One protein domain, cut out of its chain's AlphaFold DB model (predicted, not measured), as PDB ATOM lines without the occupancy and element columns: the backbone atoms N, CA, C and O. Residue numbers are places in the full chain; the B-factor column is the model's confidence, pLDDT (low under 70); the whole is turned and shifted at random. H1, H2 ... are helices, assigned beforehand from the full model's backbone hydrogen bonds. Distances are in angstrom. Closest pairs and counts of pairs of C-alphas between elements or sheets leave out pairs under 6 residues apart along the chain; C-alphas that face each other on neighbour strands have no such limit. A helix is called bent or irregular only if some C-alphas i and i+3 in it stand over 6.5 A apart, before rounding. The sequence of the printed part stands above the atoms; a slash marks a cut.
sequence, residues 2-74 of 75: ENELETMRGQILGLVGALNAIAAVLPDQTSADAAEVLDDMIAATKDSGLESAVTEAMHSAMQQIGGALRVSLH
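What this domain is: This is residues 2 to 74 of the 75 residues of an uncharacterized protein of Paraburkholderia phenazinium (UniProt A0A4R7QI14). Three long helices are folded into a flat, splayed fan: H1 and H2 make a narrow V with its point at the tight turn between them, and H3 folds back from H2 to run between the two arms, set a little to one side. H3 packs along H2 as a helical hairpin and on H1, while H1 and H2 come close only near the point of the V; the first residues of H1, 2 to 8, stick out beyond the rest, and residues 48 to 54, round the H2 to H3 turn, also stand free. The printed part has 73 residues, with three named helices in the order H1, H2, H3 and no named strand, and its class is all helix. It is only just compact, close to loose, with a radius of gyration of the C-alphas of 13.1 A. The C-alphas span 39 by 26 by 13 A along their three main axes, an outline that is only just flat.

Where its parts are: The printed part opens directly with H1, residues 2 to 23, from Glu 2 to Ala 23. Its first C-alpha is at (159.515, 120.085, 99.146), its last at (130.616, 125.871, 88.051), and the two are 31.5 A apart. Residues 24 to 27 link it to H2, residues 28 to 45, from Asp 28 to Thr 45, which measures 25.8 A from first to last C-alpha and begins with C-alpha 28 at (121.384, 126.968, 89.049). After residues 46 to 51 comes H3, residues 52 to 73, from Ser 52 to Leu 73, which measures 31.3 A and ends with C-alpha 73 at (123.604, 131.431, 90.979). H1 and H3 are the longest helices by residues, with 22 each, and H2 has 18. His 74 is the last printed residue.

How they stand to each other: H3 touches both other helices. H1 and H3 touch, with 14 pairs of C-alphas within 8 A. The closest C-alphas of the two are those of Ala 23 and Leu 69, 5.1 A apart. Their lines stand at a shallow tilt of 18 degrees and they run the same way, with their centres 12.0 A apart. H2 and H3 touch with 25 pairs of C-alphas within 8 A. Here the closest C-alphas are those of Ala 35 and Gly 66, 4.8 A apart. These two run opposite ways at a shallow tilt of 15 degrees, with centres 9.9 A apart, and form a helical hairpin. H1 and H2 are close but not clearly touching, with 1 pair of C-alphas within 8 A, that of Ala 23 and Ser 31 at 6.5 A. They run opposite ways at a shallow tilt of 30 degrees, and their centres are 18.9 A apart. In H1, H2 and H3 every O i to N i+4 pair is within hydrogen-bond range, and no helix is bent or irregular.

The domain as a whole: The two C-alphas farthest apart are those of Glu 2 and Gln 29, at 40.8 A, and the first and last printed C-alphas, those of Glu 2 and His 74, are 40.1 A apart. Residues 2 to 8, which belong to H1, stand free, and so do residues 48 to 54, of which 52 to 54 belong to H3. Without these stretches the body has 59 residues, spans 30 by 25 by 13 A and has a radius of gyration of 11.2 A. The printed part has no cut, from residue 2 to residue 74 of a full chain of 75. The link from H1 to H2 is tight, with 4 residues, the link from H2 to H3 is short, with 6, and neither is long. The mean pLDDT of the printed part is 74.2, and 22 residues are under 70: residues 2 to 5, 8 to 11, 13 to 14, 17 to 24, 46 and 72 to 74. The mean is 68 for H1, 78 for H2 and 79 for H3.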
ATOM      1  N   GLU A   2     159.882 118.743  99.665       55.12
ATOM      2  CA  GLU A   2     159.515 120.085  99.146       55.12
ATOM      3  C   GLU A   2     158.891 120.050  97.730       55.12
ATOM      4  O   GLU A   2     157.810 120.589  97.512       55.12
ATOM      5  N   ASN A   3     159.484 119.285  96.803       68.94
ATOM      6  CA  ASN A   3     158.942 119.087  95.445       68.94
ATOM      7  C   ASN A   3     157.585 118.359  95.401       68.94
ATOM      8  O   ASN A   3     156.781 118.606  94.504       68.94
ATOM      9  N   GLU A   4     157.315 117.451  96.342       67.81
ATOM     10  CA  GLU A   4     156.027 116.739  96.404       67.81
ATOM     11  C   GLU A   4     154.920 117.660  96.904       67.81
ATOM     12  O   GLU A   4     153.830 117.648  96.342       67.81
ATOM     13  N   LEU A   5     155.213 118.509  97.894       67.38
ATOM     14  CA  LEU A   5     154.281 119.528  98.373       67.38
ATOM     15  C   LEU A   5     153.962 120.558  97.285       67.38
ATOM     16  O   LEU A   5     152.796 120.901  97.099       67.38
ATOM     17  N   GLU A   6     154.958 121.018  96.524       70.06
ATOM     18  CA  GLU A   6     154.712 121.932  95.402       70.06
ATOM     19  C   GLU A   6     153.899 121.282  94.279       70.06
ATOM     20  O   GLU A   6     152.980 121.909  93.746       70.06
ATOM     21  N   THR A   7     154.182 120.016  93.959       73.38
ATOM     22  CA  THR A   7     153.417 119.253  92.961       73.38
ATOM     23  C   THR A   7     151.966 119.083  93.406       73.38
ATOM     24  O   THR A   7     151.045 119.357  92.637       73.38
ATOM     25  N   MET A   8     151.756 118.704  94.666       66.62
ATOM     26  CA  MET A   8     150.431 118.513  95.249       66.62
ATOM     27  C   MET A   8     149.655 119.836  95.313       66.62
ATOM     28  O   MET A   8     148.487 119.882  94.931       66.62
ATOM     29  N   ARG A   9     150.319 120.944  95.675       67.69
ATOM     30  CA  ARG A   9     149.747 122.300  95.607       67.69
ATOM     31  C   ARG A   9     149.331 122.657  94.179       67.69
ATOM     32  O   ARG A   9     148.229 123.159  93.978       67.69
ATOM     33  N   GLY A  10     150.178 122.379  93.187       67.81
ATOM     34  CA  GLY A  10     149.869 122.604  91.772       67.81
ATOM     35  C   GLY A  10     148.655 121.801  91.294       67.81
ATOM     36  O   GLY A  10     147.790 122.344  90.608       67.81
ATOM     37  N   GLN A  11     148.544 120.538  91.710       68.06
ATOM     38  CA  GLN A  11     147.399 119.677  91.404       68.06
ATOM     39  C   GLN A  11     146.105 120.175  92.061       68.06
ATOM     40  O   GLN A  11     145.071 120.214  91.395       68.06
ATOM     41  N   ILE A  12     146.160 120.616  93.323       70.81
ATOM     42  CA  ILE A  12     145.011 121.207  94.030       70.81
ATOM     43  C   ILE A  12     144.545 122.485  93.323       70.81
ATOM     44  O   ILE A  12     143.357 122.635  93.050       70.81
ATOM     45  N   LEU A  13     145.465 123.385  92.963       68.88
ATOM     46  CA  LEU A  13     145.123 124.613  92.239       68.88
ATOM     47  C   LEU A  13     144.528 124.317  90.853       68.88
ATOM     48  O   LEU A  13     143.561 124.962  90.449       68.88
ATOM     49  N   GLY A  14     145.060 123.314  90.144       67.94
ATOM     50  CA  GLY A  14     144.504 122.845  88.873       67.94
ATOM     51  C   GLY A  14     143.085 122.284  89.017       67.94
ATOM     52  O   GLY A  14     142.212 122.609  88.211       67.94
ATOM     53  N   LEU A  15     142.834 121.503  90.072       71.12
ATOM     54  CA  LEU A  15     141.510 120.971  90.397       71.12
ATOM     55  C   LEU A  15     140.508 122.093  90.706       71.12
ATOM     56  O   LEU A  15     139.402 122.082  90.169       71.12
ATOM     57  N   VAL A  16     140.904 123.092  91.502       70.50
ATOM     58  CA  VAL A  16     140.074 124.276  91.789       70.50
ATOM     59  C   VAL A  16     139.726 125.024  90.499       70.50
ATOM     60  O   VAL A  16     138.567 125.372  90.281       70.50
ATOM     61  N   GLY A  17     140.698 125.222  89.602       68.25
ATOM     62  CA  GLY A  17     140.465 125.866  88.307       68.25
ATOM     63  C   GLY A  17     139.457 125.114  87.430       68.25
ATOM     64  O   GLY A  17     138.554 125.731  86.863       68.25
ATOM     65  N   ALA A  18     139.568 123.784  87.355       67.94
ATOM     66  CA  ALA A  18     138.632 122.947  86.605       67.94
ATOM     67  C   ALA A  18     137.212 122.998  87.193       67.94
ATOM     68  O   ALA A  18     136.240 123.125  86.450       67.94
ATOM     69  N   LEU A  19     137.091 122.964  88.522       68.69
ATOM     70  CA  LEU A  19     135.802 123.042  89.207       68.69
ATOM     71  C   LEU A  19     135.138 124.412  89.026       68.69
ATOM     72  O   LEU A  19     133.937 124.464  88.781       68.69
ATOM     73  N   ASN A  20     135.906 125.504  89.016       67.25
ATOM     74  CA  ASN A  20     135.386 126.837  88.692       67.25
ATOM     75  C   ASN A  20     134.874 126.938  87.243       67.25
ATOM     76  O   ASN A  20     133.869 127.601  86.989       67.25
ATOM     77  N   ALA A  21     135.532 126.274  86.287       69.00
ATOM     78  CA  ALA A  21     135.065 126.233  84.899       69.00
ATOM     79  C   ALA A  21     133.759 125.431  84.751       69.00
ATOM     80  O   ALA A  21     132.878 125.832  83.993       69.00
ATOM     81  N   ILE A  22     133.618 124.333  85.500       67.31
ATOM     82  CA  ILE A  22     132.391 123.524  85.548       67.31
ATOM     83  C   ILE A  22     131.258 124.302  86.235       67.31
ATOM     84  O   ILE A  22     130.143 124.337  85.721       67.31
ATOM     85  N   ALA A  23     131.551 124.996  87.339       68.50
ATOM     86  CA  ALA A  23     130.616 125.871  88.051       68.50
ATOM     87  C   ALA A  23     129.994 126.948  87.152       68.50
ATOM     88  O   ALA A  23     128.820 127.272  87.291       68.50
ATOM     89  N   ALA A  24     130.765 127.475  86.199       67.62
ATOM     90  CA  ALA A  24     130.300 128.507  85.278       67.62
ATOM     91  C   ALA A  24     129.269 128.017  84.243       67.62
ATOM     92  O   ALA A  24     128.620 128.846  83.607       67.62
ATOM     93  N   VAL A  25     129.139 126.701  84.041       72.31
ATOM     94  CA  VAL A  25     128.218 126.096  83.061       72.31
ATOM     95  C   VAL A  25     127.153 125.207  83.708       72.31
ATOM     96  O   VAL A  25     126.327 124.625  83.003       72.31
ATOM     97  N   LEU A  26     127.178 125.076  85.036       71.06
ATOM     98  CA  LEU A  26     126.212 124.289  85.790       71.06
ATOM     99  C   LEU A  26     124.860 125.022  85.870       71.06
ATOM    100  O   LEU A  26     124.841 126.223  86.137       71.06
ATOM    101  N   PRO A  27     123.724 124.318  85.694       76.12
ATOM    102  CA  PRO A  27     122.405 124.872  85.987       76.12
ATOM    103  C   PRO A  27     122.306 125.322  87.448       76.12
ATOM    104  O   PRO A  27     122.901 124.692  88.323       76.12
ATOM    105  N   ASP A  28     121.506 126.352  87.720       73.69
ATOM    106  CA  ASP A  28     121.384 126.968  89.049       73.69
ATOM    107  C   ASP A  28     121.125 125.944  90.159       73.69
ATOM    108  O   ASP A  28     121.877 125.861  91.126       73.69
ATOM    109  N   GLN A  29     120.125 125.079  89.979       71.62
ATOM    110  CA  GLN A  29     119.791 124.036  90.954       71.62
ATOM    111  C   GLN A  29     120.998 123.139  91.283       71.62
ATOM    112  O   GLN A  29     121.281 122.866  92.442       71.62
ATOM    113  N   THR A  30     121.761 122.739  90.264       74.56
ATOM    114  CA  THR A  30     122.937 121.878  90.437       74.56
ATOM    115  C   THR A  30     124.116 122.635  91.052       74.56
ATOM    116  O   THR A  30     124.906 122.043  91.784       74.56
ATOM    117  N   SER A  31     124.230 123.943  90.799       76.31
ATOM    118  CA  SER A  31     125.214 124.805  91.461       76.31
ATOM    119  C   SER A  31     124.915 124.975  92.954       76.31
ATOM    120  O   SER A  31     125.845 124.976  93.761       76.31
ATOM    121  N   ALA A  32     123.635 125.076  93.330       74.94
ATOM    122  CA  ALA A  32     123.201 125.152  94.725       74.94
ATOM    123  C   ALA A  32     123.485 123.848  95.483       74.94
ATOM    124  O   ALA A  32     124.153 123.888  96.515       74.94
ATOM    125  N   ASP A  33     123.079 122.705  94.922       78.25
ATOM    126  CA  ASP A  33     123.318 121.387  95.522       78.25
ATOM    127  C   ASP A  33     124.828 121.117  95.684       78.25
ATOM    128  O   ASP A  33     125.285 120.624  96.714       78.25
ATOM    129  N   ALA A  34     125.642 121.486  94.686       78.25
ATOM    130  CA  ALA A  34     127.094 121.331  94.757       78.25
ATOM    131  C   ALA A  34     127.733 122.227  95.833       78.25
ATOM    132  O   ALA A  34     128.687 121.808  96.489       78.25
ATOM    133  N   ALA A  35     127.222 123.446  96.028       78.88
ATOM    134  CA  ALA A  35     127.696 124.331  97.087       78.88
ATOM    135  C   ALA A  35     127.354 123.786  98.485       78.88
ATOM    136  O   ALA A  35     128.197 123.856  99.375       78.88
ATOM    137  N   GLU A  36     126.164 123.206  98.661       80.88
ATOM    138  CA  GLU A  36     125.743 122.569  99.915       80.88
ATOM    139  C   GLU A  36     126.608 121.343 100.242       80.88
ATOM    140  O   GLU A  36     127.150 121.240 101.341       80.88
ATOM    141  N   VAL A  37     126.868 120.477  99.255       81.00
ATOM    142  CA  VAL A  37     127.763 119.318  99.425       81.00
ATOM    143  C   VAL A  37     129.180 119.743  99.826       81.00
ATOM    144  O   VAL A  37     129.821 119.073 100.637       81.00
ATOM    145  N   LEU A  38     129.697 120.848  99.282       82.56
ATOM    146  CA  LEU A  38     131.019 121.361  99.658       82.56
ATOM    147  C   LEU A  38     131.050 121.881 101.100       82.56
ATOM    148  O   LEU A  38     132.035 121.640 101.802       82.56
ATOM    149  N   ASP A  39     129.991 122.549 101.557       81.88
ATOM    150  CA  ASP A  39     129.871 122.978 102.953       81.88
ATOM    151  C   ASP A  39     129.801 121.760 103.899       81.88
ATOM    152  O   ASP A  39     130.503 121.725 104.916       81.88
ATOM    153  N   ASP A  40     129.050 120.718 103.527       80.94
ATOM    154  CA  ASP A  40     128.971 119.458 104.275       80.94
ATOM    155  C   ASP A  40     130.328 118.743 104.343       80.94
ATOM    156  O   ASP A  40     130.729 118.238 105.395       80.94
ATOM    157  N   MET A  41     131.085 118.739 103.242       75.69
ATOM    158  CA  MET A  41     132.439 118.184 103.217       75.69
ATOM    159  C   MET A  41     133.395 118.958 104.128       75.69
ATOM    160  O   MET A  41     134.210 118.334 104.815       75.69
ATOM    161  N   ILE A  42     133.302 120.291 104.184       81.06
ATOM    162  CA  ILE A  42     134.088 121.107 105.120       81.06
ATOM    163  C   ILE A  42     133.738 120.731 106.565       81.06
ATOM    164  O   ILE A  42     134.640 120.520 107.380       81.06
ATOM    165  N   ALA A  43     132.447 120.598 106.879       78.25
ATOM    166  CA  ALA A  43     131.990 120.210 108.210       78.25
ATOM    167  C   ALA A  43     132.491 118.810 108.604       78.25
ATOM    168  O   ALA A  43     133.044 118.641 109.690       78.25
ATOM    169  N   ALA A  44     132.382 117.830 107.702       74.62
ATOM    170  CA  ALA A  44     132.803 116.450 107.941       74.62
ATOM    171  C   ALA A  44     134.328 116.293 108.062       74.62
ATOM    172  O   ALA A  44     134.817 115.462 108.827       74.62
ATOM    173  N   THR A  45     135.102 117.091 107.321       72.81
ATOM    174  CA  THR A  45     136.572 117.011 107.346       72.81
ATOM    175  C   THR A  45     137.202 117.759 108.518       72.81
ATOM    176  O   THR A  45     138.365 117.507 108.834       72.81
ATOM    177  N   LYS A  46     136.444 118.612 109.215       69.44
ATOM    178  CA  LYS A  46     136.917 119.372 110.380       69.44
ATOM    179  C   LYS A  46     137.397 118.480 111.535       69.44
ATOM    180  O   LYS A  46     138.382 118.824 112.178       69.44
ATOM    181  N   ASP A  47     136.766 117.317 111.716       70.25
ATOM    182  CA  ASP A  47     137.093 116.323 112.756       70.25
ATOM    183  C   ASP A  47     137.736 115.041 112.187       70.25
ATOM    184  O   ASP A  47     137.810 114.010 112.852       70.25
ATOM    185  N   SER A  48     138.233 115.080 110.946       71.38
ATOM    186  CA  SER A  48     138.774 113.902 110.242       71.38
ATOM    187  C   SER A  48     140.081 113.336 110.820       71.38
ATOM    188  O   SER A  48     140.551 112.293 110.369       71.38
ATOM    189  N   GLY A  49     140.692 114.020 111.794       73.31
ATOM    190  CA  GLY A  49     142.003 113.663 112.344       73.31
ATOM    191  C   GLY A  49     143.172 113.909 111.382       73.31
ATOM    192  O   GLY A  49     144.290 113.484 111.670       73.31
ATOM    193  N   LEU A  50     142.927 114.580 110.249       73.75
ATOM    194  CA  LEU A  50     143.959 115.004 109.307       73.75
ATOM    195  C   LEU A  50     144.836 116.114 109.903       73.75
ATOM    196  O   LEU A  50     144.407 116.898 110.752       73.75
ATOM    197  N   GLU A  51     146.076 116.191 109.423       81.25
ATOM    198  CA  GLU A  51     147.015 117.251 109.786       81.25
ATOM    199  C   GLU A  51     146.442 118.637 109.444       81.25
ATOM    200  O   GLU A  51     145.845 118.824 108.380       81.25
ATOM    201  N   SER A  52     146.628 119.628 110.327       78.88
ATOM    202  CA  SER A  52     145.941 120.927 110.209       78.88
ATOM    203  C   SER A  52     146.228 121.636 108.887       78.88
ATOM    204  O   SER A  52     145.313 122.184 108.285       78.88
ATOM    205  N   ALA A  53     147.470 121.570 108.396       76.75
ATOM    206  CA  ALA A  53     147.868 122.186 107.133       76.75
ATOM    207  C   ALA A  53     147.137 121.574 105.924       76.75
ATOM    208  O   ALA A  53     146.792 122.281 104.975       76.75
ATOM    209  N   VAL A  54     146.867 120.265 105.965       74.56
ATOM    210  CA  VAL A  54     146.119 119.556 104.918       74.56
ATOM    211  C   VAL A  54     144.644 119.951 104.974       74.56
ATOM    212  O   VAL A  54     144.059 120.290 103.945       74.56
ATOM    213  N   THR A  55     144.066 119.980 106.176       78.69
ATOM    214  CA  THR A  55     142.673 120.390 106.401       78.69
ATOM    215  C   THR A  55     142.435 121.838 105.965       78.69
ATOM    216  O   THR A  55     141.480 122.109 105.242       78.69
ATOM    217  N   GLU A  56     143.335 122.763 106.309       82.50
ATOM    218  CA  GLU A  56     143.258 124.170 105.898       82.50
ATOM    219  C   GLU A  56     143.346 124.340 104.376       82.50
ATOM    220  O   GLU A  56     142.556 125.083 103.788       82.50
ATOM    221  N   ALA A  57     144.266 123.628 103.715       78.44
ATOM    222  CA  ALA A  57     144.394 123.674 102.260       78.44
ATOM    223  C   ALA A  57     143.132 123.141 101.559       78.44
ATOM    224  O   ALA A  57     142.649 123.752 100.601       78.44
ATOM    225  N   MET A  58     142.568 122.039 102.061       78.88
ATOM    226  CA  MET A  58     141.321 121.464 101.552       78.88
ATOM    227  C   MET A  58     140.131 122.404 101.755       78.88
ATOM    228  O   MET A  58     139.386 122.652 100.807       78.88
ATOM    229  N   HIS A  59     139.969 122.963 102.957       87.38
ATOM    230  CA  HIS A  59     138.883 123.898 103.263       87.38
ATOM    231  C   HIS A  59     138.968 125.153 102.397       87.38
ATOM    232  O   HIS A  59     137.957 125.575 101.842       87.38
ATOM    233  N   SER A  60     140.170 125.701 102.201       84.44
ATOM    234  CA  SER A  60     140.393 126.853 101.320       84.44
ATOM    235  C   SER A  60     139.986 126.565  99.871       84.44
ATOM    236  O   SER A  60     139.311 127.383  99.239       84.44
ATOM    237  N   ALA A  61     140.334 125.387  99.343       81.06
ATOM    238  CA  ALA A  61     139.936 124.976  98.001       81.06
ATOM    239  C   ALA A  61     138.408 124.840  97.872       81.06
ATOM    240  O   ALA A  61     137.814 125.417  96.962       81.06
ATOM    241  N   MET A  62     137.764 124.135  98.809       82.94
ATOM    242  CA  MET A  62     136.307 123.935  98.813       82.94
ATOM    243  C   MET A  62     135.549 125.262  98.918       82.94
ATOM    244  O   MET A  62     134.589 125.476  98.180       82.94
ATOM    245  N   GLN A  63     136.014 126.187  99.762       85.94
ATOM    246  CA  GLN A  63     135.423 127.521  99.885       85.94
ATOM    247  C   GLN A  63     135.541 128.337  98.593       85.94
ATOM    248  O   GLN A  63     134.583 129.015  98.219       85.94
ATOM    249  N   GLN A  64     136.675 128.263  97.887       82.12
ATOM    250  CA  GLN A  64     136.838 128.940  96.594       82.12
ATOM    251  C   GLN A  64     135.855 128.408  95.546       82.12
ATOM    252  O   GLN A  64     135.219 129.198  94.848       82.12
ATOM    253  N   ILE A  65     135.682 127.085  95.482       81.00
ATOM    254  CA  ILE A  65     134.755 126.436  94.546       81.00
ATOM    255  C   ILE A  65     133.303 126.780  94.902       81.00
ATOM    256  O   ILE A  65     132.536 127.203  94.038       81.00
ATOM    257  N   GLY A  66     132.931 126.673  96.181       82.38
ATOM    258  CA  GLY A  66     131.603 127.052  96.665       82.38
ATOM    259  C   GLY A  66     131.296 128.531  96.415       82.38
ATOM    260  O   GLY A  66     130.178 128.885  96.047       82.38
ATOM    261  N   GLY A  67     132.293 129.408  96.544       80.69
ATOM    262  CA  GLY A  67     132.184 130.816  96.165       80.69
ATOM    263  C   GLY A  67     131.878 131.006  94.677       80.69
ATOM    264  O   GLY A  67     130.967 131.761  94.338       80.69
ATOM    265  N   ALA A  68     132.580 130.296  93.789       78.62
ATOM    266  CA  ALA A  68     132.344 130.372  92.347       78.62
ATOM    267  C   ALA A  68     130.943 129.876  91.945       78.62
ATOM    268  O   ALA A  68     130.268 130.543  91.160       78.62
ATOM    269  N   LEU A  69     130.484 128.767  92.536       77.44
ATOM    270  CA  LEU A  69     129.134 128.217  92.337       77.44
ATOM    271  C   LEU A  69     128.035 129.170  92.833       77.44
ATOM    272  O   LEU A  69     126.986 129.308  92.212       77.44
ATOM    273  N   ARG A  70     128.267 129.885  93.940       78.31
ATOM    274  CA  ARG A  70     127.313 130.897  94.424       78.31
ATOM    275  C   ARG A  70     127.299 132.151  93.556       78.31
ATOM    276  O   ARG A  70     126.257 132.782  93.439       78.31
ATOM    277  N   VAL A  71     128.417 132.533  92.940       75.19
ATOM    278  CA  VAL A  71     128.443 133.670  92.006       75.19
ATOM    279  C   VAL A  71     127.680 133.355  90.719       75.19
ATOM    280  O   VAL A  71     127.018 134.254  90.205       75.19
ATOM    281  N   SER A  72     127.735 132.119  90.204       66.62
ATOM    282  CA  SER A  72     126.936 131.737  89.029       66.62
ATOM    283  C   SER A  72     125.433 131.778  89.316       66.62
ATOM    284  O   SER A  72     124.700 132.303  88.490       66.62
ATOM    285  N   LEU A  73     125.002 131.371  90.516       61.00
ATOM    286  CA  LEU A  73     123.604 131.431  90.979       61.00
ATOM    287  C   LEU A  73     122.971 132.834  91.024       61.00
ATOM    288  O   LEU A  73     121.750 132.955  91.033       61.00
ATOM    289  N   HIS A  74     123.781 133.890  91.144       62.41
ATOM    290  CA  HIS A  74     123.302 135.274  91.268       62.41
ATOM    291  C   HIS A  74     123.468 136.089  89.969       62.41
ATOM    292  O   HIS A  74     123.341 137.316  90.010       62.41
TER     293      HIS A  74